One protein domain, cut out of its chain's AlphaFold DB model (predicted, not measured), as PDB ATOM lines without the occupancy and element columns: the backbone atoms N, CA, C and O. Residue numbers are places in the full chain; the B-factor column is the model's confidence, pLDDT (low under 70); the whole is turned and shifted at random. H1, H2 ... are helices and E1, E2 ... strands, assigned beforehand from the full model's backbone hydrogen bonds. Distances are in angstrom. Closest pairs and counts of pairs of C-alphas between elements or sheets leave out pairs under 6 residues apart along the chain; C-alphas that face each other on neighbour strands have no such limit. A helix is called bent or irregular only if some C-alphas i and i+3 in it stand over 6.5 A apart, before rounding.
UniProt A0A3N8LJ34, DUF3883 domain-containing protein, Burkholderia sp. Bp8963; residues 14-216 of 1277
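AT A GLANCE: This is residues 14 to 216 of the 1277 residues of the protein "DUF3883 domain-containing protein" of Burkholderia sp. Bp8963 (UniProt A0A3N8LJ34). Two loose helical lobes stand end to end, with H7 and the loops of residues 105 to 126 and 143 to 154 between them. One lobe holds H1 to H4, with the small hairpin of E1 and E2 at its far end; in the other, H6, H9 and H10 pack on the kinked H8, and H5 packs on H9. The 203 printed residues hold two antiparallel strands, E1 and E2, followed by ten helices, H1 to H10, and the class is mostly helix. The whole is loose, with a radius of gyration of the C-alphas of 22.1 A, and only just elongated, spanning 74 by 38 by 21 A.

IN THESE COORDINATES: Find C-alpha 14 at (38.801, 11.421, -24.827), where E1, residues 14 to 16, begins; E2 is residues 18 to 22. Go on to H1, residues 47 to 54, H2, residues 56 to 68 and 18.5 A long, and H3, residues 75 to 80. H4, residues 94 to 104, begins at C-alpha 94 (29.753, 18.817, -13.724) and is 15.5 A long. Then come H5, residues 127 to 132, H6, residues 135 to 142, and H7, residues 155 to 160. H8, residues 168 to 184, is 21.9 A long, and H9, residues 187 to 199, is 18.5 A. H10, residues 202 to 207, ends at C-alpha 207 (15.962, 6.773, 20.243).

HOW THE PARTS SIT: Look first at the hairpin E1 and E2: N 16 and O 18 are 2.9 A apart, and N 20 and O 14 are 2.8 A apart, within hydrogen-bond range. H1 touches H4 at a steep tilt of 39 degrees, closest at the C-alphas of Asp 54 and Val 95, 6.7 A. H2, with residues 56 to 61 alone, touches H4 at 34 degrees, a shallow tilt only just short of steep; the C-alphas of Ala 57 and Leu 99 are closest, 4.8 A. H2 and H3 are near each other, with 6 pairs of C-alphas within 10 A. H7 is close to H4 but not clearly touching, with the C-alphas of Phe 100 and Ala 160 closest, 7.3 A. H5 touches H9 at a shallow tilt of 25 degrees, opposite ways, closest at the C-alphas of Gln 128 and Phe 196, 6.9 A. H6 and H8 only just touch, with 3 pairs of C-alphas within 8 A, closest at those of Leu 141 and Tyr 178, 7.5 A. H8 and H9, a helical hairpin, also only just touch, with 3 such pairs, closest at the C-alphas of Leu 182 and Met 190, 7.2 A. H8 touches H10 with residues 168 to 172 alone, closest at the C-alphas of Gly 168 and Leu 205, 5.1 A. H8 has a kink of 80 degrees near residue 178 and is irregular, C-alphas 177 and 180 being 8.4 A apart; H3 is irregular too, C-alphas 75 and 78 being 7.8 A apart. Every O i to N i+4 pair is within hydrogen-bond range in H1, H4, H5, H6, H7, H9 and H10; 8 of 9 are in H2, 9 of 13 in H8, and 0 of 2 in H3, where 2 of 3 O i to N i+3 pairs are.

THE WHOLE: The C-alphas of Ser 37 and Leu 187, the two farthest apart, are 74.1 A apart. The printed part has no cut. Long links join E2 to H1, H3 to H4, H4 to H5 and H6 to H7. The mean pLDDT of the printed part is 88.9; look for values under 70 at residues 71 to 75 and 84 to 85.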
ATOM      1  N   LEU A  14      39.907  10.847 -24.069       89.94
ATOM      2  CA  LEU A  14      38.801  11.421 -24.827       89.94
ATOM      3  C   LEU A  14      39.196  11.523 -26.305       89.94
ATOM      4  O   LEU A  14      40.335  11.862 -26.626       89.94
ATOM      5  N   PHE A  15      38.251  11.256 -27.205       91.69
ATOM      6  CA  PHE A  15      38.466  11.216 -28.649       91.69
ATOM      7  C   PHE A  15      37.636  12.275 -29.381       91.69
ATOM      8  O   PHE A  15      36.421  12.384 -29.207       91.69
ATOM      9  N   ALA A  16      38.299  12.982 -30.297       90.19
ATOM     10  CA  ALA A  16      37.694  13.848 -31.304       90.19
ATOM     11  C   ALA A  16      38.277  13.471 -32.677       90.19
ATOM     12  O   ALA A  16      39.236  14.083 -33.171       90.19
ATOM     13  N   PHE A  17      37.725  12.384 -33.237       87.06
ATOM     14  CA  PHE A  17      38.236  11.560 -34.354       87.06
ATOM     15  C   PHE A  17      39.576  10.845 -34.084       87.06
ATOM     16  O   PHE A  17      39.714   9.670 -34.402       87.06
ATOM     17  N   LEU A  18      40.527  11.522 -33.444       88.69
ATOM     18  CA  LEU A  18      41.752  10.960 -32.861       88.69
ATOM     19  C   LEU A  18      41.720  11.146 -31.331       88.69
ATOM     20  O   LEU A  18      40.933  11.984 -30.867       88.69
ATOM     21  N   PRO A  19      42.569  10.440 -30.557       88.56
ATOM     22  CA  PRO A  19      42.783  10.757 -29.147       88.56
ATOM     23  C   PRO A  19      43.143  12.236 -28.936       88.56
ATOM     24  O   PRO A  19      43.723  12.881 -29.818       88.56
ATOM     25  N   VAL A  20      42.771  12.765 -27.772       89.69
ATOM     26  CA  VAL A  20      43.048  14.138 -27.323       89.69
ATOM     27  C   VAL A  20      44.017  14.079 -26.143       89.69
ATOM     28  O   VAL A  20      45.198  14.366 -26.301       89.69
ATOM     29  N   ARG A  21      43.512  13.656 -24.978       87.88
ATOM     30  CA  ARG A  21      44.264  13.269 -23.778       87.88
ATOM     31  C   ARG A  21      43.340  12.561 -22.788       87.88
ATOM     32  O   ARG A  21      42.127  12.490 -23.005       87.88
ATOM     33  N   ASP A  22      43.906  12.088 -21.685       88.56
ATOM     34  CA  ASP A  22      43.156  11.688 -20.496       88.56
ATOM     35  C   ASP A  22      42.525  12.901 -19.772       88.56
ATOM     36  O   ASP A  22      43.095  13.998 -19.716       88.56
ATOM     37  N   PHE A  23      41.335  12.683 -19.212       87.75
ATOM     38  CA  PHE A  23      40.559  13.630 -18.404       87.75
ATOM     39  C   PHE A  23      40.050  13.025 -17.077       87.75
ATOM     40  O   PHE A  23      39.298  13.693 -16.365       87.75
ATOM     41  N   GLY A  24      40.445  11.792 -16.736       86.81
ATOM     42  CA  GLY A  24      40.029  11.080 -15.522       86.81
ATOM     43  C   GLY A  24      38.803  10.175 -15.684       86.81
ATOM     44  O   GLY A  24      38.324   9.615 -14.702       86.81
ATOM     45  N   PHE A  25      38.273  10.011 -16.899       88.62
ATOM     46  CA  PHE A  25      37.170   9.080 -17.144       88.62
ATOM     47  C   PHE A  25      37.669   7.627 -17.200       88.62
ATOM     48  O   PHE A  25      38.759   7.334 -17.692       88.62
ATOM     49  N   ARG A  26      36.833   6.695 -16.732       87.06
ATOM     50  CA  ARG A  26      37.073   5.239 -16.804       87.06
ATOM     51  C   ARG A  26      36.467   4.590 -18.056       87.06
ATOM     52  O   ARG A  26      36.643   3.397 -18.288       87.06
ATOM     53  N   PHE A  27      35.748   5.371 -18.861       88.12
ATOM     54  CA  PHE A  27      35.127   4.977 -20.125       88.12
ATOM     55  C   PHE A  27      35.512   5.955 -21.242       88.12
ATOM     56  O   PHE A  27      35.800   7.122 -20.984       88.12
ATOM     57  N   TYR A  28      35.512   5.479 -22.487       88.56
ATOM     58  CA  TYR A  28      35.841   6.302 -23.649       88.56
ATOM     59  C   TYR A  28      34.707   7.270 -23.999       88.56
ATOM     60  O   TYR A  28      33.542   6.877 -24.064       88.56
ATOM     61  N   ILE A  29      35.063   8.520 -24.298       90.62
ATOM     62  CA  ILE A  29      34.143   9.543 -24.806       90.62
ATOM     63  C   ILE A  29      34.579   9.911 -26.223       90.62
ATOM     64  O   ILE A  29      35.686  10.404 -26.417       90.62
ATOM     65  N   GLN A  30      33.699   9.699 -27.202       92.19
ATOM     66  CA  GLN A  30      33.889  10.077 -28.605       92.19
ATOM     67  C   GLN A  30      32.854  11.147 -28.971       92.19
ATOM     68  O   GLN A  30      31.662  10.846 -29.019       92.19
ATOM     69  N   ALA A  31      33.295  12.368 -29.272       92.62
ATOM     70  CA  ALA A  31      32.443  13.415 -29.845       92.62
ATOM     71  C   ALA A  31      33.273  14.445 -30.629       92.62
ATOM     72  O   ALA A  31      34.497  14.495 -30.519       92.62
ATOM     73  N   ASP A  32      32.622  15.291 -31.422       93.56
ATOM     74  CA  ASP A  32      33.243  16.336 -32.243       93.56
ATOM     75  C   ASP A  32      33.609  17.599 -31.432       93.56
ATOM     76  O   ASP A  32      33.297  18.732 -31.805       93.56
ATOM     77  N   PHE A  33      34.305  17.405 -30.307       93.50
ATOM     78  CA  PHE A  33      34.797  18.498 -29.472       93.50
ATOM     79  C   PHE A  33      35.728  19.435 -30.255       93.50
ATOM     80  O   PHE A  33      36.692  19.013 -30.898       93.50
ATOM     81  N   LEU A  34      35.481  20.739 -30.129       94.06
ATOM     82  CA  LEU A  34      36.362  21.789 -30.629       94.06
ATOM     83  C   LEU A  34      37.598  21.872 -29.727       94.06
ATOM     84  O   LEU A  34      37.489  22.247 -28.555       94.06
ATOM     85  N   LEU A  35      38.756  21.516 -30.281       93.31
ATOM     86  CA  LEU A  35      40.032  21.433 -29.565       93.31
ATOM     87  C   LEU A  35      40.858  22.727 -29.641       93.31
ATOM     88  O   LEU A  35      40.574  23.630 -30.436       93.31
ATOM     89  N   SER A  36      41.918  22.789 -28.837       89.50
ATOM     90  CA  SER A  36      43.027  23.734 -28.988       89.50
ATOM     91  C   SER A  36      43.726  23.586 -30.351       89.50
ATOM     92  O   SER A  36      43.598  22.572 -31.041       89.50
ATOM     93  N   SER A  37      44.535  24.579 -30.736       83.38
ATOM     94  CA  SER A  37      45.355  24.514 -31.957       83.38
ATOM     95  C   SER A  37      46.441  23.432 -31.918       83.38
ATOM     96  O   SER A  37      46.861  22.977 -32.979       83.38
ATOM     97  N   SER A  38      46.874  22.998 -30.730       84.44
ATOM     98  CA  SER A  38      47.766  21.843 -30.555       84.44
ATOM     99  C   SER A  38      47.033  20.497 -30.545       84.44
ATOM    100  O   SER A  38      47.677  19.459 -30.641       84.44
ATOM    101  N   ARG A  39      45.692  20.507 -30.465       85.94
ATOM    102  CA  ARG A  39      44.807  19.347 -30.240       85.94
ATOM    103  C   ARG A  39      44.982  18.619 -28.899       85.94
ATOM    104  O   ARG A  39      44.355  17.586 -28.704       85.94
ATOM    105  N   GLU A  40      45.762  19.166 -27.971       85.19
ATOM    106  CA  GLU A  40      46.032  18.563 -26.652       85.19
ATOM    107  C   GLU A  40      44.903  18.792 -25.627       85.19
ATOM    108  O   GLU A  40      44.896  18.158 -24.574       85.19
ATOM    109  N   ASP A  41      43.955  19.701 -25.889       88.00
ATOM    110  CA  ASP A  41      42.864  19.997 -24.951       88.00
ATOM    111  C   ASP A  41      41.568  20.460 -25.635       88.00
ATOM    112  O   ASP A  41      41.566  20.858 -26.802       88.00
ATOM    113  N   VAL A  42      40.460  20.441 -24.890       90.44
ATOM    114  CA  VAL A  42      39.141  20.942 -25.305       90.44
ATOM    115  C   VAL A  42      38.984  22.439 -25.011       90.44
ATOM    116  O   VAL A  42      39.549  22.977 -24.063       90.44
ATOM    117  N   LEU A  43      38.185  23.150 -25.812       91.12
ATOM    118  CA  LEU A  43      37.896  24.569 -25.576       91.12
ATOM    119  C   LEU A  43      36.701  24.763 -24.619       91.12
ATOM    120  O   LEU A  43      35.555  24.801 -25.073       91.12
ATOM    121  N   ASP A  44      36.973  24.948 -23.321       88.81
ATOM    122  CA  ASP A  44      35.986  25.137 -22.233       88.81
ATOM    123  C   ASP A  44      34.817  26.091 -22.554       88.81
ATOM    124  O   ASP A  44      33.677  25.882 -22.137       88.81
ATOM    125  N   SER A  45      35.109  27.194 -23.249       86.69
ATOM    126  CA  SER A  45      34.195  28.327 -23.438       86.69
ATOM    127  C   SER A  45      33.302  28.227 -24.677       86.69
ATOM    128  O   SER A  45      32.568  29.168 -24.980       86.69
ATOM    129  N   ARG A  46      33.362  27.121 -25.431       92.81
ATOM    130  CA  ARG A  46      32.536  26.933 -26.631       92.81
ATOM    131  C   ARG A  46      31.167  26.355 -26.252       92.81
ATOM    132  O   ARG A  46      31.140  25.253 -25.707       92.81
ATOM    133  N   PRO A  47      30.041  27.007 -26.617       93.06
ATOM    134  CA  PRO A  47      28.706  26.470 -26.352       93.06
ATOM    135  C   PRO A  47      28.504  25.055 -26.902       93.06
ATOM    136  O   PRO A  47      27.913  24.230 -26.225       93.06
ATOM    137  N   TRP A  48      29.079  24.737 -28.071       94.25
ATOM    138  CA  TRP A  48      29.035  23.379 -28.630       94.25
ATOM    139  C   TRP A  48      29.687  22.338 -27.713       94.25
ATOM    140  O   TRP A  48      29.063  21.333 -27.390       94.25
ATOM    141  N   ASN A  49      30.896  22.610 -27.208       94.69
ATOM    142  CA  ASN A  49      31.569  21.708 -26.271       94.69
ATOM    143  C   ASN A  49      30.763  21.543 -24.978       94.69
ATOM    144  O   ASN A  49      30.712  20.444 -24.436       94.69
ATOM    145  N   GLN A  50      30.128  22.613 -24.492       94.06
ATOM    146  CA  GLN A  50      29.260  22.572 -23.311       94.06
ATOM    147  C   GLN A  50      28.025  21.695 -23.574       94.06
ATOM    148  O   GLN A  50      27.755  20.794 -22.789       94.06
ATOM    149  N   THR A  51      27.359  21.844 -24.726       94.31
ATOM    150  CA  THR A  51      26.266  20.953 -25.160       94.31
ATOM    151  C   THR A  51      26.712  19.491 -25.278       94.31
ATOM    152  O   THR A  51      26.005  18.606 -24.799       94.31
ATOM    153  N   LEU A  52      27.885  19.221 -25.864       94.12
ATOM    154  CA  LEU A  52      28.454  17.869 -25.947       94.12
ATOM    155  C   LEU A  52      28.733  17.288 -24.557       94.12
ATOM    156  O   LEU A  52      28.358  16.150 -24.288       94.12
ATOM    157  N   ARG A  53      29.337  18.077 -23.659       93.50
ATOM    158  CA  ARG A  53      29.612  17.692 -22.269       93.50
ATOM    159  C   ARG A  53      28.326  17.346 -21.522       93.50
ATOM    160  O   ARG A  53      28.224  16.259 -20.968       93.50
ATOM    161  N   ASP A  54      27.355  18.252 -21.535       93.50
ATOM    162  CA  ASP A  54      26.096  18.101 -20.796       93.50
ATOM    163  C   ASP A  54      25.211  16.985 -21.393       93.50
ATOM    164  O   ASP A  54      24.286  16.493 -20.749       93.50
ATOM    165  N   SER A  55      25.546  16.508 -22.599       93.62
ATOM    166  CA  SER A  55      24.964  15.308 -23.213       93.62
ATOM    167  C   SER A  55      25.620  13.988 -22.771       93.62
ATOM    168  O   SER A  55      25.039  12.932 -23.035       93.62
ATOM    169  N   ILE A  56      26.789  13.994 -22.107       93.50
ATOM    170  CA  ILE A  56      27.513  12.762 -21.722       93.50
ATOM    171  C   ILE A  56      26.669  11.907 -20.773       93.50
ATOM    172  O   ILE A  56      26.507  10.713 -21.021       93.50
ATOM    173  N   ALA A  57      26.075  12.497 -19.730       91.62
ATOM    174  CA  ALA A  57      25.255  11.749 -18.774       91.62
ATOM    175  C   ALA A  57      24.023  11.109 -19.445       91.62
ATOM    176  O   ALA A  57      23.747   9.925 -19.254       91.62
ATOM    177  N   ALA A  58      23.342  11.849 -20.325       92.00
ATOM    178  CA  ALA A  58      22.204  11.347 -21.098       92.00
ATOM    179  C   ALA A  58      22.598  10.323 -22.185       92.00
ATOM    180  O   ALA A  58      21.758   9.548 -22.646       92.00
ATOM    181  N   ALA A  59      23.855  10.300 -22.637       92.69
ATOM    182  CA  ALA A  59      24.390   9.225 -23.474       92.69
ATOM    183  C   ALA A  59      24.722   7.975 -22.641       92.69
ATOM    184  O   ALA A  59      24.380   6.868 -23.053       92.69
ATOM    185  N   PHE A  60      25.309   8.152 -21.454       91.88
ATOM    186  CA  PHE A  60      25.647   7.066 -20.531       91.88
ATOM    187  C   PHE A  60      24.394   6.323 -20.049       91.88
ATOM    188  O   PHE A  60      24.341   5.104 -20.168       91.88
ATOM    189  N   VAL A  61      23.345   7.030 -19.604       90.88
ATOM    190  CA  VAL A  61      22.069   6.406 -19.191       90.88
ATOM    191  C   VAL A  61      21.469   5.543 -20.307       90.88
ATOM    192  O   VAL A  61      21.125   4.390 -20.063       90.88
ATOM    193  N   ARG A  62      21.450   6.029 -21.556       90.38
ATOM    194  CA  ARG A  62      20.977   5.237 -22.708       90.38
ATOM    195  C   ARG A  62      21.845   4.009 -23.007       90.38
ATOM    196  O   ARG A  62      21.339   3.023 -23.538       90.38
ATOM    197  N   ALA A  63      23.131   4.028 -22.652       88.62
ATOM    198  CA  ALA A  63      23.974   2.835 -22.704       88.62
ATOM    199  C   ALA A  63      23.622   1.839 -21.580       88.62
ATOM    200  O   ALA A  63      23.578   0.638 -21.837       88.62
ATOM    201  N   VAL A  64      23.290   2.309 -20.369       87.56
ATOM    202  CA  VAL A  64      22.790   1.454 -19.270       87.56
ATOM    203  C   VAL A  64      21.465   0.784 -19.644       87.56
ATOM    204  O   VAL A  64      21.306  -0.417 -19.435       87.56
ATOM    205  N   GLU A  65      20.542   1.515 -20.275       86.00
ATOM    206  CA  GLU A  65      19.289   0.958 -20.804       86.00
ATOM    207  C   GLU A  65      19.541  -0.164 -21.826       86.00
ATOM    208  O   GLU A  65      18.855  -1.186 -21.810       86.00
ATOM    209  N   GLN A  66      20.546  -0.022 -22.697       85.81
ATOM    210  CA  GLN A  66      20.930  -1.068 -23.654       85.81
ATOM    211  C   GLN A  66      21.602  -2.270 -22.969       85.81
ATOM    212  O   GLN A  66      21.282  -3.414 -23.298       85.81
ATOM    213  N   ILE A  67      22.475  -2.029 -21.985       83.31
ATOM    214  CA  ILE A  67      23.122  -3.070 -21.169       83.31
ATOM    215  C   ILE A  67      22.062  -3.922 -20.454       83.31
ATOM    216  O   ILE A  67      22.058  -5.141 -20.618       83.31
ATOM    217  N   ARG A  68      21.097  -3.288 -19.772       83.00
ATOM    218  CA  ARG A  68      19.974  -3.947 -19.079       83.00
ATOM    219  C   ARG A  68      19.150  -4.868 -19.989       83.00
ATOM    220  O   ARG A  68      18.678  -5.906 -19.539       83.00
ATOM    221  N   ASN A  69      18.973  -4.494 -21.256       79.19
ATOM    222  CA  ASN A  69      18.212  -5.269 -22.243       79.19
ATOM    223  C   ASN A  69      19.039  -6.368 -22.950       79.19
ATOM    224  O   ASN A  69      18.513  -7.065 -23.818       79.19
ATOM    225  N   THR A  70      20.320  -6.541 -22.604       76.50
ATOM    226  CA  THR A  70      21.227  -7.496 -23.260       76.50
ATOM    227  C   THR A  70      21.390  -8.782 -22.429       76.50
ATOM    228  O   THR A  70      21.760  -8.707 -21.255       76.50
ATOM    229  N   PRO A  71      21.175  -9.987 -23.004       58.94
ATOM    230  CA  PRO A  71      21.485 -11.250 -22.331       58.94
ATOM    231  C   PRO A  71      22.965 -11.329 -21.928       58.94
ATOM    232  O   PRO A  71      23.838 -10.982 -22.721       58.94
ATOM    233  N   ASN A  72      23.250 -11.817 -20.717       60.84
ATOM    234  CA  ASN A  72      24.578 -11.758 -20.082       60.84
ATOM    235  C   ASN A  72      25.102 -10.314 -19.892       60.84
ATOM    236  O   ASN A  72      26.285 -10.040 -20.103       60.84
ATOM    237  N   SER A  73      24.205  -9.398 -19.501       61.72
ATOM    238  CA  SER A  73      24.493  -8.004 -19.136       61.72
ATOM    239  C   SER A  73      25.739  -7.848 -18.252       61.72
ATOM    240  O   SER A  73      25.971  -8.622 -17.325       61.72
ATOM    241  N   ILE A  74      26.504  -6.779 -18.492       63.19
ATOM    242  CA  ILE A  74      27.702  -6.422 -17.722       63.19
ATOM    243  C   ILE A  74      27.278  -5.890 -16.345       63.19
ATOM    244  O   ILE A  74      27.053  -4.692 -16.182       63.19
ATOM    245  N   VAL A  75      27.162  -6.764 -15.343       65.56
ATOM    246  CA  VAL A  75      26.694  -6.389 -13.990       65.56
ATOM    247  C   VAL A  75      27.618  -5.348 -13.343       65.56
ATOM    248  O   VAL A  75      27.158  -4.359 -12.777       65.56
ATOM    249  N   GLY A  76      28.932  -5.500 -13.533       72.81
ATOM    250  CA  GLY A  76      29.955  -4.597 -12.996       72.81
ATOM    251  C   GLY A  76      30.099  -3.234 -13.691       72.81
ATOM    252  O   GLY A  76      31.110  -2.566 -13.475       72.81
ATOM    253  N   TYR A  77      29.169  -2.816 -14.559       80.50
ATOM    254  CA  TYR A  77      29.320  -1.584 -15.352       80.50
ATOM    255  C   TYR A  77      29.399  -0.303 -14.495       80.50
ATOM    256  O   TYR A  77      30.006   0.674 -14.932       80.50
ATOM    257  N   LEU A  78      28.856  -0.298 -13.266       85.38
ATOM    258  CA  LEU A  78      28.955   0.850 -12.351       85.38
ATOM    259  C   LEU A  78      30.410   1.229 -12.022       85.38
ATOM    260  O   LEU A  78      30.673   2.376 -11.672       85.38
ATOM    261  N   ARG A  79      31.380   0.324 -12.214       84.62
ATOM    262  CA  ARG A  79      32.816   0.631 -12.083       84.62
ATOM    263  C   ARG A  79      33.321   1.690 -13.066       84.62
ATOM    264  O   ARG A  79      34.392   2.253 -12.844       84.62
ATOM    265  N   TYR A  80      32.586   1.951 -14.150       85.62
ATOM    266  CA  TYR A  80      32.881   3.034 -15.089       85.62
ATOM    267  C   TYR A  80      32.545   4.426 -14.537       85.62
ATOM    268  O   TYR A  80      32.981   5.421 -15.113       85.62
ATOM    269  N   LEU A  81      31.802   4.524 -13.430       86.38
ATOM    270  CA  LEU A  81      31.561   5.803 -12.772       86.38
ATOM    271  C   LEU A  81      32.861   6.336 -12.143       86.38
ATOM    272  O   LEU A  81      33.559   5.558 -11.486       86.38
ATOM    273  N   PRO A  82      33.187   7.632 -12.314       81.12
ATOM    274  CA  PRO A  82      34.342   8.244 -11.665       81.12
ATOM    275  C   PRO A  82      34.249   8.165 -10.138       81.12
ATOM    276  O   PRO A  82      33.170   8.333  -9.564       81.12
ATOM    277  N   GLU A  83      35.386   7.963  -9.479       74.06
ATOM    278  CA  GLU A  83      35.499   7.996  -8.020       74.06
ATOM    279  C   GLU A  83      36.124   9.319  -7.544       74.06
ATOM    280  O   GLU A  83      37.210   9.715  -7.967       74.06
ATOM    281  N   GLY A  84      35.442  10.018  -6.629       68.50
ATOM    282  CA  GLY A  84      35.965  11.216  -5.967       68.50
ATOM    283  C   GLY A  84      36.443  12.304  -6.936       68.50
ATOM    284  O   GLY A  84      35.659  12.856  -7.705       68.50
ATOM    285  N   THR A  85      37.734  12.636  -6.877       69.62
ATOM    286  CA  THR A  85      38.362  13.697  -7.685       69.62
ATOM    287  C   THR A  85      39.134  13.171  -8.902       69.62
ATOM    288  O   THR A  85      40.058  13.843  -9.361       69.62
ATOM    289  N   GLU A  86      38.805  11.981  -9.425       80.94
ATOM    290  CA  GLU A  86      39.437  11.438 -10.644       80.94
ATOM    291  C   GLU A  86      39.329  12.405 -11.838       80.94
ATOM    292  O   GLU A  86      40.313  12.619 -12.549       80.94
ATOM    293  N   ILE A  87      38.179  13.070 -12.017       83.94
ATOM    294  CA  ILE A  87      38.011  14.121 -13.033       83.94
ATOM    295  C   ILE A  87      38.674  15.417 -12.557       83.94
ATOM    296  O   ILE A  87      38.048  16.330 -12.020       83.94
ATOM    297  N   THR A  88      39.980  15.503 -12.798       76.00
ATOM    298  CA  THR A  88      40.818  16.667 -12.469       76.00
ATOM    299  C   THR A  88      40.482  17.918 -13.289       76.00
ATOM    300  O   THR A  88      40.814  19.034 -12.882       76.00
ATOM    301  N   HIS A  89      39.834  17.774 -14.453       84.94
ATOM    302  CA  HIS A  89      39.587  18.900 -15.350       84.94
ATOM    303  C   HIS A  89      38.250  19.601 -15.071       84.94
ATOM    304  O   HIS A  89      37.178  19.073 -15.374       84.94
ATOM    305  N   ARG A  90      38.328  20.849 -14.583       86.44
ATOM    306  CA  ARG A  90      37.190  21.714 -14.195       86.44
ATOM    307  C   ARG A  90      36.018  21.740 -15.184       86.44
ATOM    308  O   ARG A  90      34.877  21.900 -14.769       86.44
ATOM    309  N   PHE A  91      36.296  21.619 -16.483       90.31
ATOM    310  CA  PHE A  91      35.274  21.666 -17.524       90.31
ATOM    311  C   PHE A  91      34.328  20.469 -17.441       90.31
ATOM    312  O   PHE A  91      33.121  20.653 -17.588       90.31
ATOM    313  N   PHE A  92      34.876  19.279 -17.168       90.88
ATOM    314  CA  PHE A  92      34.157  18.008 -17.087       90.88
ATOM    315  C   PHE A  92      33.639  17.680 -15.683       90.88
ATOM    316  O   PHE A  92      32.802  16.794 -15.569       90.88
ATOM    317  N   ALA A  93      34.060  18.394 -14.633       87.38
ATOM    318  CA  ALA A  93      33.586  18.155 -13.266       87.38
ATOM    319  C   ALA A  93      32.040  18.073 -13.126       87.38
ATOM    320  O   ALA A  93      31.579  17.123 -12.496       87.38
ATOM    321  N   PRO A  94      31.218  18.929 -13.784       90.44
ATOM    322  CA  PRO A  94      29.753  18.817 -13.724       90.44
ATOM    323  C   PRO A  94      29.182  17.504 -14.281       90.44
ATOM    324  O   PRO A  94      28.043  17.162 -13.981       90.44
ATOM    325  N   VAL A  95      29.947  16.755 -15.087       90.19
ATOM    326  CA  VAL A  95      29.514  15.457 -15.630       90.19
ATOM    327  C   VAL A  95      29.386  14.415 -14.520       90.19
ATOM    328  O   VAL A  95      28.554  13.524 -14.647       90.19
ATOM    329  N   VAL A  96      30.148  14.527 -13.423       88.25
ATOM    330  CA  VAL A  96      29.993  13.634 -12.261       88.25
ATOM    331  C   VAL A  96      28.616  13.846 -11.634       88.25
ATOM    332  O   VAL A  96      27.827  12.907 -11.574       88.25
ATOM    333  N   ASP A  97      28.285  15.086 -11.272       87.25
ATOM    334  CA  ASP A  97      26.991  15.430 -10.670       87.25
ATOM    335  C   ASP A  97      25.820  15.049 -11.593       87.25
ATOM    336  O   ASP A  97      24.834  14.461 -11.151       87.25
ATOM    337  N   GLN A  98      25.952  15.315 -12.900       91.25
ATOM    338  CA  GLN A  98      24.962  14.939 -13.915       91.25
ATOM    339  C   GLN A  98      24.804  13.417 -14.061       91.25
ATOM    340  O   GLN A  98      23.679  12.943 -14.207       91.25
ATOM    341  N   LEU A  99      25.896  12.640 -14.026       90.62
ATOM    342  CA  LEU A  99      25.851  11.175 -14.088       90.62
ATOM    343  C   LEU A  99      25.134  10.599 -12.866       90.62
ATOM    344  O   LEU A  99      24.196   9.820 -13.027       90.62
ATOM    345  N   PHE A 100      25.544  10.997 -11.661       89.81
ATOM    346  CA  PHE A 100      24.952  10.487 -10.425       89.81
ATOM    347  C   PHE A 100      23.473  10.888 -10.297       89.81
ATOM    348  O   PHE A 100      22.649  10.025 -10.000       89.81
ATOM    349  N   ALA A 101      23.102  12.134 -10.625       89.94
ATOM    350  CA  ALA A 101      21.707  12.587 -10.595       89.94
ATOM    351  C   ALA A 101      20.815  11.938 -11.674       89.94
ATOM    352  O   ALA A 101      19.628  11.708 -11.445       89.94
ATOM    353  N   ALA A 102      21.356  11.626 -12.857       91.12
ATOM    354  CA  ALA A 102      20.594  10.921 -13.889       91.12
ATOM    355  C   ALA A 102      20.426   9.426 -13.554       91.12
ATOM    356  O   ALA A 102      19.377   8.836 -13.826       91.12
ATOM    357  N   LEU A 103      21.432   8.808 -12.927       91.38
ATOM    358  CA  LEU A 103      21.386   7.405 -12.514       91.38
ATOM    359  C   LEU A 103      20.540   7.175 -11.255       91.38
ATOM    360  O   LEU A 103      19.882   6.139 -11.180       91.38
ATOM    361  N   SER A 104      20.463   8.134 -10.321       91.56
ATOM    362  CA  SER A 104      19.597   8.031  -9.131       91.56
ATOM    363  C   SER A 104      18.108   7.888  -9.469       91.56
ATOM    364  O   SER A 104      17.361   7.265  -8.719       91.56
ATOM    365  N   GLU A 105      17.686   8.410 -10.625       91.44
ATOM    366  CA  GLU A 105      16.316   8.293 -11.146       91.44
ATOM    367  C   GLU A 105      16.130   7.187 -12.203       91.44
ATOM    368  O   GLU A 105      15.007   6.953 -12.655       91.44
ATOM    369  N   THR A 106      17.197   6.476 -12.575       91.06
ATOM    370  CA  THR A 106      17.173   5.376 -13.555       91.06
ATOM    371  C   THR A 106      17.128   4.023 -12.843       91.06
ATOM    372  O   THR A 106      17.769   3.845 -11.811       91.06
ATOM    373  N   GLU A 107      16.435   3.027 -13.408       91.75
ATOM    374  CA  GLU A 107      16.502   1.630 -12.943       91.75
ATOM    375  C   GLU A 107      17.859   0.986 -13.296       91.75
ATOM    376  O   GLU A 107      17.974   0.176 -14.217       91.75
ATOM    377  N   CYS A 108      18.906   1.422 -12.593       89.25
ATOM    378  CA  CYS A 108      20.306   1.198 -12.933       89.25
ATOM    379  C   CYS A 108      21.027   0.192 -12.015       89.25
ATOM    380  O   CYS A 108      22.118  -0.260 -12.364       89.25
ATOM    381  N   ILE A 109      20.447  -0.192 -10.871       90.50
ATOM    382  CA  ILE A 109      21.069  -1.152  -9.949       90.50
ATOM    383  C   ILE A 109      20.569  -2.574 -10.250       90.50
ATOM    384  O   ILE A 109      19.370  -2.828 -10.088       90.50
ATOM    385  N   PRO A 110      21.446  -3.518 -10.641       89.06
ATOM    386  CA  PRO A 110      21.103  -4.936 -10.684       89.06
ATOM    387  C   PRO A 110      20.982  -5.483  -9.254       89.06
ATOM    388  O   PRO A 110      21.892  -5.332  -8.434       89.06
ATOM    389  N   CYS A 111      19.838  -6.090  -8.951       90.50
ATOM    390  CA  CYS A 111      19.463  -6.518  -7.606       90.50
ATOM    391  C   CYS A 111      19.477  -8.047  -7.450       90.50
ATOM    392  O   CYS A 111      19.389  -8.786  -8.431       90.50
ATOM    393  N   ALA A 112      19.541  -8.526  -6.208       89.19
ATOM    394  CA  ALA A 112      19.649  -9.945  -5.870       89.19
ATOM    395  C   ALA A 112      18.428 -10.784  -6.307       89.19
ATOM    396  O   ALA A 112      18.579 -11.966  -6.605       89.19
ATOM    397  N   THR A 113      17.236 -10.185  -6.444       88.62
ATOM    398  CA  THR A 113      16.060 -10.846  -7.060       88.62
ATOM    399  C   THR A 113      16.152 -11.007  -8.590       88.62
ATOM    400  O   THR A 113      15.206 -11.473  -9.226       88.62
ATOM    401  N   GLY A 114      17.254 -10.579  -9.218       85.12
ATOM    402  CA  GLY A 114      17.441 -10.564 -10.674       85.12
ATOM    403  C   GLY A 114      16.748  -9.400 -11.394       85.12
ATOM    404  O   GLY A 114      16.884  -9.260 -12.610       85.12
ATOM    405  N   GLN A 115      16.015  -8.546 -10.672       86.75
ATOM    406  CA  GLN A 115      15.423  -7.325 -11.222       86.75
ATOM    407  C   GLN A 115      16.414  -6.153 -11.197       86.75
ATOM    408  O   GLN A 115      17.397  -6.149 -10.460       86.75
ATOM    409  N   TRP A 116      16.139  -5.137 -12.012       89.38
ATOM    410  CA  TRP A 116      16.863  -3.863 -12.010       89.38
ATOM    411  C   TRP A 116      15.983  -2.797 -11.367       89.38
ATOM    412  O   TRP A 116      14.802  -2.725 -11.706       89.38
ATOM    413  N   ARG A 117      16.536  -1.983 -10.462       91.94
ATOM    414  CA  ARG A 117      15.784  -0.969  -9.700       91.94
ATOM    415  C   ARG A 117      16.496   0.375  -9.648       91.94
ATOM    416  O   ARG A 117      17.691   0.467  -9.936       91.94
ATOM    417  N   LYS A 118      15.756   1.425  -9.277       94.00
ATOM    418  CA  LYS A 118      16.356   2.711  -8.913       94.00
ATOM    419  C   LYS A 118      17.189   2.551  -7.641       94.00
ATOM    420  O   LYS A 118      16.762   1.807  -6.759       94.00
ATOM    421  N   PRO A 119      18.299   3.289  -7.475       94.19
ATOM    422  CA  PRO A 119      19.049   3.322  -6.221       94.19
ATOM    423  C   PRO A 119      18.167   3.572  -4.989       94.19
ATOM    424  O   PRO A 119      18.298   2.873  -3.989       94.19
ATOM    425  N   ALA A 120      17.190   4.479  -5.086       93.62
ATOM    426  CA  ALA A 120      16.250   4.759  -4.000       93.62
ATOM    427  C   ALA A 120      15.457   3.522  -3.517       93.62
ATOM    428  O   ALA A 120      15.104   3.459  -2.338       93.62
ATOM    429  N   ASP A 121      15.228   2.530  -4.380       94.06
ATOM    430  CA  ASP A 121      14.492   1.289  -4.093       94.06
ATOM    431  C   ASP A 121      15.426   0.120  -3.711       94.06
ATOM    432  O   ASP A 121      15.002  -1.034  -3.623       94.06
ATOM    433  N   VAL A 122      16.706   0.411  -3.460       94.44
ATOM    434  CA  VAL A 122      17.710  -0.554  -3.002       94.44
ATOM    435  C   VAL A 122      18.119  -0.247  -1.565       94.44
ATOM    436  O   VAL A 122      18.454   0.885  -1.194       94.44
ATOM    437  N   LEU A 123      18.080  -1.290  -0.742       95.44
ATOM    438  CA  LEU A 123      18.531  -1.308   0.636       95.44
ATOM    439  C   LEU A 123      19.945  -1.891   0.698       95.44
ATOM    440  O   LEU A 123      20.250  -2.912   0.083       95.44
ATOM    441  N   LEU A 124      20.808  -1.253   1.479       93.94
ATOM    442  CA  LEU A 124      22.137  -1.739   1.809       93.94
ATOM    443  C   LEU A 124      22.083  -2.323   3.235       93.94
ATOM    444  O   LEU A 124      22.237  -1.580   4.211       93.94
ATOM    445  N   PRO A 125      21.854  -3.633   3.413       91.81
ATOM    446  CA  PRO A 125      21.901  -4.272   4.728       91.81
ATOM    447  C   PRO A 125      23.353  -4.453   5.217       91.81
ATOM    448  O   PRO A 125      24.294  -4.427   4.416       91.81
ATOM    449  N   PRO A 126      23.589  -4.649   6.524       91.25
ATOM    450  CA  PRO A 126      24.765  -5.361   7.022       91.25
ATOM    451  C   PRO A 126      24.710  -6.845   6.617       91.25
ATOM    452  O   PRO A 126      23.624  -7.410   6.516       91.25
ATOM    453  N   ALA A 127      25.860  -7.509   6.459       89.06
ATOM    454  CA  ALA A 127      25.905  -8.914   6.026       89.06
ATOM    455  C   ALA A 127      25.114  -9.872   6.944       89.06
ATOM    456  O   ALA A 127      24.432 -10.763   6.453       89.06
ATOM    457  N   GLN A 128      25.136  -9.640   8.263       90.50
ATOM    458  CA  GLN A 128      24.338 -10.402   9.238       90.50
ATOM    459  C   GLN A 128      22.824 -10.252   9.008       90.50
ATOM    460  O   GLN A 128      22.087 -11.226   9.095       90.50
ATOM    461  N   PHE A 129      22.348  -9.054   8.650       93.25
ATOM    462  CA  PHE A 129      20.930  -8.836   8.352       93.25
ATOM    463  C   PHE A 129      20.520  -9.506   7.037       93.25
ATOM    464  O   PHE A 129      19.454 -10.103   6.971       93.25
ATOM    465  N   ALA A 130      21.379  -9.464   6.013       91.44
ATOM    466  CA  ALA A 130      21.127 -10.123   4.727       91.44
ATOM    467  C   ALA A 130      21.063 -11.663   4.825       91.44
ATOM    468  O   ALA A 130      20.466 -12.306   3.968       91.44
ATOM    469  N   GLN A 131      21.666 -12.250   5.866       92.12
ATOM    470  CA  GLN A 131      21.563 -13.680   6.186       92.12
ATOM    471  C   GLN A 131      20.252 -14.038   6.907       92.12
ATOM    472  O   GLN A 131      19.803 -15.176   6.806       92.12
ATOM    473  N   LEU A 132      19.638 -13.084   7.619       93.88
ATOM    474  CA  LEU A 132      18.396 -13.279   8.375       93.88
ATOM    475  C   LEU A 132      17.146 -12.897   7.571       93.88
ATOM    476  O   LEU A 132      16.132 -13.581   7.648       93.88
ATOM    477  N   VAL A 133      17.208 -11.814   6.798       94.12
ATOM    478  CA  VAL A 133      16.111 -11.306   5.965       94.12
ATOM    479  C   VAL A 133      16.551 -11.402   4.511       94.12
ATOM    480  O   VAL A 133      17.490 -10.712   4.107       94.12
ATOM    481  N   SER A 134      15.884 -12.248   3.722       93.81
ATOM    482  CA  SER A 134      16.229 -12.462   2.312       93.81
ATOM    483  C   SER A 134      15.979 -11.212   1.454       93.81
ATOM    484  O   SER A 134      15.274 -10.289   1.865       93.81
ATOM    485  N   ALA A 135      16.506 -11.183   0.226       91.69
ATOM    486  CA  ALA A 135      16.204 -10.107  -0.724       91.69
ATOM    487  C   ALA A 135      14.705 -10.050  -1.093       91.69
ATOM    488  O   ALA A 135      14.149  -8.962  -1.243       91.69
ATOM    489  N   GLU A 136      14.028 -11.205  -1.175       93.06
ATOM    490  CA  GLU A 136      12.575 -11.256  -1.384       93.06
ATOM    491  C   GLU A 136      11.810 -10.681  -0.187       93.06
ATOM    492  O   GLU A 136      10.847  -9.938  -0.368       93.06
ATOM    493  N   ASP A 137      12.240 -10.985   1.037       93.62
ATOM    494  CA  ASP A 137      11.570 -10.512   2.251       93.62
ATOM    495  C   ASP A 137      11.865  -9.039   2.528       93.62
ATOM    496  O   ASP A 137      10.962  -8.300   2.904       93.62
ATOM    497  N   SER A 138      13.069  -8.553   2.219       93.75
ATOM    498  CA  SER A 138      13.355  -7.115   2.195       93.75
ATOM    499  C   SER A 138      12.431  -6.380   1.214       93.75
ATOM    500  O   SER A 138      11.883  -5.322   1.544       93.75
ATOM    501  N   LEU A 139      12.181  -6.964   0.037       91.75
ATOM    502  CA  LEU A 139      11.258  -6.401  -0.948       91.75
ATOM    503  C   LEU A 139       9.802  -6.421  -0.443       91.75
ATOM    504  O   LEU A 139       9.092  -5.434  -0.624       91.75
ATOM    505  N   ARG A 140       9.369  -7.488   0.246       91.25
ATOM    506  CA  ARG A 140       8.036  -7.596   0.880       91.25
ATOM    507  C   ARG A 140       7.845  -6.603   2.035       91.25
ATOM    508  O   ARG A 140       6.799  -5.964   2.123       91.25
ATOM    509  N   LEU A 141       8.837  -6.472   2.916       91.94
ATOM    510  CA  LEU A 141       8.755  -5.710   4.169       91.94
ATOM    511  C   LEU A 141       9.040  -4.214   3.964       91.94
ATOM    512  O   LEU A 141       8.312  -3.361   4.472       91.94
ATOM    513  N   PHE A 142      10.084  -3.867   3.213       91.88
ATOM    514  CA  PHE A 142      10.528  -2.477   3.046       91.88
ATOM    515  C   PHE A 142      10.158  -1.873   1.689       91.88
ATOM    516  O   PHE A 142      10.331  -0.669   1.503       91.88
ATOM    517  N   GLY A 143       9.685  -2.686   0.737       91.81
ATOM    518  CA  GLY A 143       9.567  -2.281  -0.664       91.81
ATOM    519  C   GLY A 143      10.924  -2.135  -1.361       91.81
ATOM    520  O   GLY A 143      10.988  -1.496  -2.406       91.81
ATOM    521  N   LYS A 144      12.008  -2.672  -0.774       94.12
ATOM    522  CA  LYS A 144      13.387  -2.459  -1.240       94.12
ATOM    523  C   LYS A 144      14.180  -3.747  -1.360       94.12
ATOM    524  O   LYS A 144      14.126  -4.603  -0.485       94.12
ATOM    525  N   ASP A 145      14.959  -3.841  -2.422       94.12
ATOM    526  CA  ASP A 145      15.767  -5.013  -2.772       94.12
ATOM    527  C   ASP A 145      17.202  -4.892  -2.247       94.12
ATOM    528  O   ASP A 145      17.588  -3.840  -1.738       94.12
ATOM    529  N   TYR A 146      18.017  -5.930  -2.420       94.25
ATOM    530  CA  TYR A 146      19.462  -5.863  -2.172       94.25
ATOM    531  C   TYR A 146      20.224  -5.735  -3.499       94.25
ATOM    532  O   TYR A 146      19.766  -6.279  -4.504       94.25
ATOM    533  N   PRO A 147      21.393  -5.067  -3.546       91.38
ATOM    534  CA  PRO A 147      22.269  -5.143  -4.717       91.38
ATOM    535  C   PRO A 147      22.743  -6.592  -4.932       91.38
ATOM    536  O   PRO A 147      22.891  -7.338  -3.965       91.38
ATOM    537  N   ALA A 148      22.993  -6.993  -6.180       87.19
ATOM    538  CA  ALA A 148      23.592  -8.300  -6.469       87.19
ATOM    539  C   ALA A 148      25.053  -8.389  -5.965       87.19
ATOM    540  O   ALA A 148      25.764  -7.385  -5.909       87.19
ATOM    541  N   ASP A 149      25.535  -9.590  -5.632       79.94
ATOM    542  CA  ASP A 149      26.873  -9.775  -5.040       79.94
ATOM    543  C   ASP A 149      28.032  -9.293  -5.944       79.94
ATOM    544  O   ASP A 149      29.121  -8.976  -5.459       79.94
ATOM    545  N   ASP A 150      27.814  -9.214  -7.260       75.25
ATOM    546  CA  ASP A 150      28.828  -8.919  -8.274       75.25
ATOM    547  C   ASP A 150      28.716  -7.529  -8.936       75.25
ATOM    548  O   ASP A 150      29.491  -7.241  -9.855       75.25
ATOM    549  N   VAL A 151      27.865  -6.611  -8.433       79.88
ATOM    550  CA  VAL A 151      27.803  -5.210  -8.940       79.88
ATOM    551  C   VAL A 151      29.178  -4.520  -8.871       79.88
ATOM    552  O   VAL A 151      29.499  -3.636  -9.665       79.88
ATOM    553  N   GLY A 152      30.044  -4.969  -7.957       74.69
ATOM    554  CA  GLY A 152      31.489  -4.777  -8.076       74.69
ATOM    555  C   GLY A 152      31.997  -3.359  -7.805       74.69
ATOM    556  O   GLY A 152      33.138  -3.073  -8.169       74.69
ATOM    557  N   VAL A 153      31.176  -2.518  -7.178       82.44
ATOM    558  CA  VAL A 153      31.476  -1.159  -6.692       82.44
ATOM    559  C   VAL A 153      31.413  -1.098  -5.163       82.44
ATOM    560  O   VAL A 153      30.907  -2.017  -4.519       82.44
ATOM    561  N   SER A 154      31.942  -0.030  -4.558       86.00
ATOM    562  CA  SER A 154      31.947   0.114  -3.097       86.00
ATOM    563  C   SER A 154      30.559   0.455  -2.535       86.00
ATOM    564  O   SER A 154      29.711   1.039  -3.216       86.00
ATOM    565  N   ARG A 155      30.332   0.141  -1.249       87.81
ATOM    566  CA  ARG A 155      29.088   0.508  -0.547       87.81
ATOM    567  C   ARG A 155      28.841   2.015  -0.602       87.81
ATOM    568  O   ARG A 155      27.711   2.432  -0.819       87.81
ATOM    569  N   ASP A 156      29.880   2.827  -0.438       86.56
ATOM    570  CA  ASP A 156      29.744   4.285  -0.407       86.56
ATOM    571  C   ASP A 156      29.490   4.877  -1.803       86.56
ATOM    572  O   ASP A 156      28.763   5.860  -1.922       86.56
ATOM    573  N   GLN A 157      29.963   4.226  -2.873       85.06
ATOM    574  CA  GLN A 157      29.591   4.569  -4.251       85.06
ATOM    575  C   GLN A 157      28.113   4.242  -4.540       85.06
ATOM    576  O   GLN A 157      27.429   5.029  -5.191       85.06
ATOM    577  N   LEU A 158      27.582   3.142  -3.986       89.88
ATOM    578  CA  LEU A 158      26.140   2.849  -4.021       89.88
ATOM    579  C   LEU A 158      25.325   3.879  -3.218       89.88
ATOM    580  O   LEU A 158      24.283   4.326  -3.692       89.88
ATOM    581  N   LYS A 159      25.801   4.320  -2.042       90.38
ATOM    582  CA  LYS A 159      25.153   5.415  -1.289       90.38
ATOM    583  C   LYS A 159      25.138   6.724  -2.074       90.38
ATOM    584  O   LYS A 159      24.114   7.398  -2.096       90.38
ATOM    585  N   ALA A 160      26.241   7.066  -2.744       87.25
ATOM    586  CA  ALA A 160      26.338   8.263  -3.579       87.25
ATOM    587  C   ALA A 160      25.362   8.239  -4.774       87.25
ATOM    588  O   ALA A 160      24.873   9.290  -5.175       87.25
ATOM    589  N   LEU A 161      25.024   7.054  -5.298       89.44
ATOM    590  CA  LEU A 161      23.957   6.866  -6.295       89.44
ATOM    591  C   LEU A 161      22.533   6.989  -5.720       89.44
ATOM    592  O   LEU A 161      21.583   7.090  -6.491       89.44
ATOM    593  N   GLY A 162      22.366   6.974  -4.394       90.50
ATOM    594  CA  GLY A 162      21.070   7.061  -3.711       90.50
ATOM    595  C   GLY A 162      20.591   5.768  -3.038       90.50
ATOM    596  O   GLY A 162      19.479   5.755  -2.508       90.50
ATOM    597  N   CYS A 163      21.390   4.692  -3.017       93.56
ATOM    598  CA  CYS A 163      21.047   3.473  -2.273       93.56
ATOM    599  C   CYS A 163      21.040   3.736  -0.761       93.56
ATOM    600  O   CYS A 163      21.982   4.311  -0.210       93.56
ATOM    601  N   ARG A 164      19.985   3.300  -0.064       92.50
ATOM    602  CA  ARG A 164      19.779   3.624   1.357       92.50
ATOM    603  C   ARG A 164      20.415   2.568   2.263       92.50
ATOM    604  O   ARG A 164      20.167   1.384   2.073       92.50
ATOM    605  N   ASP A 165      21.147   2.972   3.301       92.94
ATOM    606  CA  ASP A 165      21.497   2.067   4.410       92.94
ATOM    607  C   ASP A 165      20.233   1.545   5.140       92.94
ATOM    608  O   ASP A 165      19.173   2.178   5.123       92.94
ATOM    609  N   LEU A 166      20.343   0.390   5.805       91.44
ATOM    610  CA  LEU A 166      19.386  -0.041   6.831       91.44
ATOM    611  C   LEU A 166      19.513   0.865   8.069       91.44
ATOM    612  O   LEU A 166      20.596   0.970   8.645       91.44
ATOM    613  N   MET A 167      18.414   1.494   8.492       91.38
ATOM    614  CA  MET A 167      18.376   2.425   9.625       91.38
ATOM    615  C   MET A 167      17.737   1.780  10.863       91.38
ATOM    616  O   MET A 167      16.931   0.857  10.754       91.38
ATOM    617  N   GLY A 168      18.015   2.313  12.060       90.00
ATOM    618  CA  GLY A 168      17.395   1.832  13.307       90.00
ATOM    619  C   GLY A 168      15.859   1.859  13.275       90.00
ATOM    620  O   GLY A 168      15.210   0.932  13.751       90.00
ATOM    621  N   ALA A 169      15.274   2.865  12.618       91.06
ATOM    622  CA  ALA A 169      13.830   2.969  12.409       91.06
ATOM    623  C   ALA A 169      13.245   1.842  11.529       91.06
ATOM    624  O   ALA A 169      12.091   1.472  11.722       91.06
ATOM    625  N   ASP A 170      14.020   1.259  10.605       92.88
ATOM    626  CA  ASP A 170      13.568   0.103   9.815       92.88
ATOM    627  C   ASP A 170      13.450  -1.150  10.695       92.88
ATOM    628  O   ASP A 170      12.480  -1.897  10.587       92.88
ATOM    629  N   ILE A 171      14.398  -1.338  11.619       93.56
ATOM    630  CA  ILE A 171      14.404  -2.444  12.586       93.56
ATOM    631  C   ILE A 171      13.231  -2.302  13.571       93.56
ATOM    632  O   ILE A 171      12.491  -3.258  13.792       93.56
ATOM    633  N   VAL A 172      12.988  -1.100  14.108       93.25
ATOM    634  CA  VAL A 172      11.823  -0.831  14.979       93.25
ATOM    635  C   VAL A 172      10.497  -1.003  14.217       93.25
ATOM    636  O   VAL A 172       9.512  -1.488  14.784       93.25
ATOM    637  N   MET A 173      10.463  -0.682  12.918       92.94
ATOM    638  CA  MET A 173       9.310  -0.935  12.048       92.94
ATOM    639  C   MET A 173       9.035  -2.432  11.836       92.94
ATOM    640  O   MET A 173       7.861  -2.791  11.750       92.94
ATOM    641  N   MET A 174      10.045  -3.313  11.803       94.06
ATOM    642  CA  MET A 174       9.808  -4.766  11.725       94.06
ATOM    643  C   MET A 174       8.952  -5.246  12.902       94.06
ATOM    644  O   MET A 174       7.896  -5.831  12.682       94.06
ATOM    645  N   PHE A 175       9.336  -4.904  14.135       93.56
ATOM    646  CA  PHE A 175       8.540  -5.211  15.329       93.56
ATOM    647  C   PHE A 175       7.157  -4.542  15.295       93.56
ATOM    648  O   PHE A 175       6.140  -5.188  15.527       93.56
ATOM    649  N   SER A 176       7.103  -3.251  14.959       91.00
ATOM    650  CA  SER A 176       5.881  -2.438  15.091       91.00
ATOM    651  C   SER A 176       4.824  -2.673  14.005       91.00
ATOM    652  O   SER A 176       3.652  -2.382  14.235       91.00
ATOM    653  N   LYS A 177       5.220  -3.140  12.813       92.19
ATOM    654  CA  LYS A 177       4.340  -3.298  11.639       92.19
ATOM    655  C   LYS A 177       4.264  -4.739  11.125       92.19
ATOM    656  O   LYS A 177       3.260  -5.105  10.524       92.19
ATOM    657  N   TYR A 178       5.301  -5.543  11.352       93.94
ATOM    658  CA  TYR A 178       5.446  -6.891  10.791       93.94
ATOM    659  C   TYR A 178       5.683  -7.956  11.875       93.94
ATOM    660  O   TYR A 178       6.297  -8.989  11.617       93.94
ATOM    661  N   GLY A 179       5.167  -7.718  13.086       90.25
ATOM    662  CA  GLY A 179       5.286  -8.636  14.222       90.25
ATOM    663  C   GLY A 179       4.793 -10.057  13.926       90.25
ATOM    664  O   GLY A 179       5.434 -11.009  14.347       90.25
ATOM    665  N   GLU A 180       3.718 -10.221  13.147       90.75
ATOM    666  CA  GLU A 180       3.228 -11.547  12.733       90.75
ATOM    667  C   GLU A 180       4.262 -12.291  11.866       90.75
ATOM    668  O   GLU A 180       4.604 -13.430  12.171       90.75
ATOM    669  N   TRP A 181       4.865 -11.620  10.877       93.94
ATOM    670  CA  TRP A 181       5.927 -12.198  10.039       93.94
ATOM    671  C   TRP A 181       7.176 -12.583  10.851       93.94
ATOM    672  O   TRP A 181       7.799 -13.604  10.569       93.94
ATOM    673  N   LEU A 182       7.525 -11.811  11.894       93.06
ATOM    674  CA  LEU A 182       8.614 -12.155  12.823       93.06
ATOM    675  C   LEU A 182       8.317 -13.426  13.639       93.06
ATOM    676  O   LEU A 182       9.243 -14.174  13.955       93.06
ATOM    677  N   LEU A 183       7.050 -13.679  13.985       91.44
ATOM    678  CA  LEU A 183       6.628 -14.910  14.667       91.44
ATOM    679  C   LEU A 183       6.678 -16.121  13.719       91.44
ATOM    680  O   LEU A 183       7.082 -17.206  14.139       91.44
ATOM    681  N   GLU A 184       6.323 -15.935  12.443       92.62
ATOM    682  CA  GLU A 184       6.329 -16.991  11.417       92.62
ATOM    683  C   GLU A 184       7.728 -17.570  11.130       92.62
ATOM    684  O   GLU A 184       7.826 -18.741  10.764       92.62
ATOM    685  N   GLN A 185       8.811 -16.810  11.348       92.62
ATOM    686  CA  GLN A 185      10.187 -17.300  11.139       92.62
ATOM    687  C   GLN A 185      10.635 -18.345  12.183       92.62
ATOM    688  O   GLN A 185      11.628 -19.049  11.984       92.62
ATOM    689  N   GLY A 186       9.917 -18.459  13.304       92.12
ATOM    690  CA  GLY A 186      10.221 -19.404  14.374       92.12
ATOM    691  C   GLY A 186      11.295 -18.942  15.369       92.12
ATOM    692  O   GLY A 186      11.977 -17.928  15.215       92.12
ATOM    693  N   LEU A 187      11.422 -19.710  16.454       90.81
ATOM    694  CA  LEU A 187      12.145 -19.300  17.664       90.81
ATOM    695  C   LEU A 187      13.670 -19.225  17.492       90.81
ATOM    696  O   LEU A 187      14.297 -18.358  18.093       90.81
ATOM    697  N   GLU A 188      14.268 -20.113  16.694       90.56
ATOM    698  CA  GLU A 188      15.721 -20.117  16.460       90.56
ATOM    699  C   GLU A 188      16.149 -18.887  15.648       90.56
ATOM    700  O   GLU A 188      17.059 -18.168  16.056       90.56
ATOM    701  N   TRP A 189      15.417 -18.575  14.571       94.19
ATOM    702  CA  TRP A 189      15.618 -17.356  13.785       94.19
ATOM    703  C   TRP A 189      15.465 -16.096  14.642       94.19
ATOM    704  O   TRP A 189      16.289 -15.187  14.566       94.19
ATOM    705  N   MET A 190      14.447 -16.051  15.510       93.62
ATOM    706  CA  MET A 190      14.199 -14.887  16.362       93.62
ATOM    707  C   MET A 190      15.324 -14.646  17.379       93.62
ATOM    708  O   MET A 190      15.643 -13.497  17.675       93.62
ATOM    709  N   VAL A 191      15.961 -15.705  17.889       92.44
ATOM    710  CA  VAL A 191      17.137 -15.587  18.765       92.44
ATOM    711  C   VAL A 191      18.322 -14.963  18.021       92.44
ATOM    712  O   VAL A 191      18.920 -14.021  18.540       92.44
ATOM    713  N   GLU A 192      18.618 -15.406  16.796       92.94
ATOM    714  CA  GLU A 192      19.673 -14.801  15.963       92.94
ATOM    715  C   GLU A 192      19.327 -13.357  15.545       92.94
ATOM    716  O   GLU A 192      20.196 -12.485  15.500       92.94
ATOM    717  N   PHE A 193      18.043 -13.058  15.313       94.62
ATOM    718  CA  PHE A 193      17.579 -11.692  15.070       94.62
ATOM    719  C   PHE A 193      17.763 -10.794  16.301       94.62
ATOM    720  O   PHE A 193      18.224  -9.661  16.159       94.62
ATOM    721  N   TYR A 194      17.507 -11.290  17.517       94.88
ATOM    722  CA  TYR A 194      17.835 -10.553  18.739       94.88
ATOM    723  C   TYR A 194      19.346 -10.331  18.908       94.88
ATOM    724  O   TYR A 194      19.731  -9.243  19.337       94.88
ATOM    725  N   ASP A 195      20.207 -11.291  18.545       92.81
ATOM    726  CA  ASP A 195      21.665 -11.084  18.538       92.81
ATOM    727  C   ASP A 195      22.084  -9.984  17.554       92.81
ATOM    728  O   ASP A 195      22.896  -9.126  17.907       92.81
ATOM    729  N   PHE A 196      21.493  -9.942  16.354       93.81
ATOM    730  CA  PHE A 196      21.713  -8.851  15.399       93.81
ATOM    731  C   PHE A 196      21.245  -7.488  15.946       93.81
ATOM    732  O   PHE A 196      21.971  -6.498  15.861       93.81
ATOM    733  N   VAL A 197      20.058  -7.416  16.560       93.69
ATOM    734  CA  VAL A 197      19.563  -6.171  17.181       93.69
ATOM    735  C   VAL A 197      20.464  -5.743  18.350       93.69
ATOM    736  O   VAL A 197      20.706  -4.550  18.538       93.69
ATOM    737  N   ALA A 198      21.017  -6.696  19.107       92.19
ATOM    738  CA  ALA A 198      21.908  -6.438  20.236       92.19
ATOM    739  C   ALA A 198      23.361  -6.104  19.839       92.19
ATOM    740  O   ALA A 198      24.058  -5.455  20.625       92.19
ATOM    741  N   SER A 199      23.822  -6.515  18.650       89.31
ATOM    742  CA  SER A 199      25.134  -6.137  18.097       89.31
ATOM    743  C   SER A 199      25.140  -4.724  17.490       89.31
ATOM    744  O   SER A 199      26.200  -4.107  17.359       89.31
ATOM    745  N   GLY A 200      23.958  -4.192  17.159       85.12
ATOM    746  CA  GLY A 200      23.758  -2.834  16.660       85.12
ATOM    747  C   GLY A 200      23.926  -1.724  17.709       85.12
ATOM    748  O   GLY A 200      24.157  -1.946  18.900       85.12
ATOM    749  N   ASN A 201      23.779  -0.470  17.264       87.50
ATOM    750  CA  ASN A 201      23.828   0.694  18.151       87.50
ATOM    751  C   ASN A 201      22.527   0.809  18.970       87.50
ATOM    752  O   ASN A 201      21.556   1.437  18.541       87.50
ATOM    753  N   ARG A 202      22.534   0.201  20.164       87.38
ATOM    754  CA  ARG A 202      21.408   0.180  21.114       87.38
ATOM    755  C   ARG A 202      20.855   1.571  21.440       87.38
ATOM    756  O   ARG A 202      19.639   1.722  21.484       87.38
ATOM    757  N   THR A 203      21.701   2.595  21.583       87.81
ATOM    758  CA  THR A 203      21.253   3.974  21.853       87.81
ATOM    759  C   THR A 203      20.371   4.504  20.723       87.81
ATOM    760  O   THR A 203      19.253   4.941  20.975       87.81
ATOM    761  N   VAL A 204      20.822   4.370  19.471       89.88
ATOM    762  CA  VAL A 204      20.060   4.819  18.292       89.88
ATOM    763  C   VAL A 204      18.768   4.015  18.123       89.88
ATOM    764  O   VAL A 204      17.746   4.570  17.729       89.88
ATOM    765  N   LEU A 205      18.768   2.719  18.450       90.56
ATOM    766  CA  LEU A 205      17.552   1.897  18.423       90.56
ATOM    767  C   LEU A 205      16.522   2.347  19.477       90.56
ATOM    768  O   LEU A 205      15.335   2.440  19.170       90.56
ATOM    769  N   LEU A 206      16.966   2.670  20.695       88.12
ATOM    770  CA  LEU A 206      16.107   3.210  21.754       88.12
ATOM    771  C   LEU A 206      15.562   4.602  21.390       88.12
ATOM    772  O   LEU A 206      14.368   4.841  21.561       88.12
ATOM    773  N   GLU A 207      16.386   5.479  20.807       89.56
ATOM    774  CA  GLU A 207      15.962   6.773  20.243       89.56
ATOM    775  C   GLU A 207      14.950   6.613  19.092       89.56
ATOM    776  O   GLU A 207      14.025   7.413  18.966       89.56
ATOM    777  N   CYS A 208      15.066   5.544  18.295       91.38
ATOM    778  CA  CYS A 208      14.083   5.164  17.271       91.38
ATOM    779  C   CYS A 208      12.790   4.544  17.842       91.38
ATOM    780  O   CYS A 208      11.910   4.180  17.064       91.38
ATOM    781  N   GLY A 209      12.653   4.411  19.168       91.56
ATOM    782  CA  GLY A 209      11.440   3.912  19.823       91.56
ATOM    783  C   GLY A 209      11.393   2.403  20.082       91.56
ATOM    784  O   GLY A 209      10.306   1.876  20.317       91.56
ATOM    785  N   LEU A 210      12.528   1.685  20.085       91.94
ATOM    786  CA  LEU A 210      12.548   0.229  20.331       91.94
ATOM    787  C   LEU A 210      11.871  -0.174  21.662       91.94
ATOM    788  O   LEU A 210      11.255  -1.229  21.730       91.94
ATOM    789  N   ALA A 211      11.924   0.665  22.701       88.75
ATOM    790  CA  ALA A 211      11.256   0.392  23.981       88.75
ATOM    791  C   ALA A 211       9.720   0.554  23.943       88.75
ATOM    792  O   ALA A 211       9.026  -0.032  24.773       88.75
ATOM    793  N   ASP A 212       9.183   1.343  23.005       90.81
ATOM    794  CA  ASP A 212       7.739   1.488  22.778       90.81
ATOM    795  C   ASP A 212       7.179   0.340  21.923       90.81
ATOM    796  O   ASP A 212       6.035  -0.073  22.123       90.81
ATOM    797  N   ALA A 213       7.979  -0.192  20.997       92.25
ATOM    798  CA  ALA A 213       7.588  -1.260  20.083       92.25
ATOM    799  C   ALA A 213       7.359  -2.620  20.790       92.25
ATOM    800  O   ALA A 213       7.955  -2.890  21.837       92.25
ATOM    801  N   PRO A 214       6.528  -3.515  20.219       93.62
ATOM    802  CA  PRO A 214       6.356  -4.878  20.718       93.62
ATOM    803  C   PRO A 214       7.578  -5.729  20.337       93.62
ATOM    804  O   PRO A 214       7.631  -6.330  19.267       93.62
ATOM    805  N   VAL A 215       8.599  -5.728  21.196       94.00
ATOM    806  CA  VAL A 215       9.921  -6.305  20.888       94.00
ATOM    807  C   VAL A 215      10.154  -7.653  21.548       94.00
ATOM    808  O   VAL A 215      10.797  -8.511  20.949       94.00
ATOM    809  N   VAL A 216       9.675  -7.862  22.774       93.31
ATOM    810  CA  VAL A 216      10.068  -9.022  23.588       93.31
ATOM    811  C   VAL A 216       9.008 -10.112  23.493       93.31
ATOM    812  O   VAL A 216       7.866  -9.892  23.890       93.31
TER     813      VAL A 216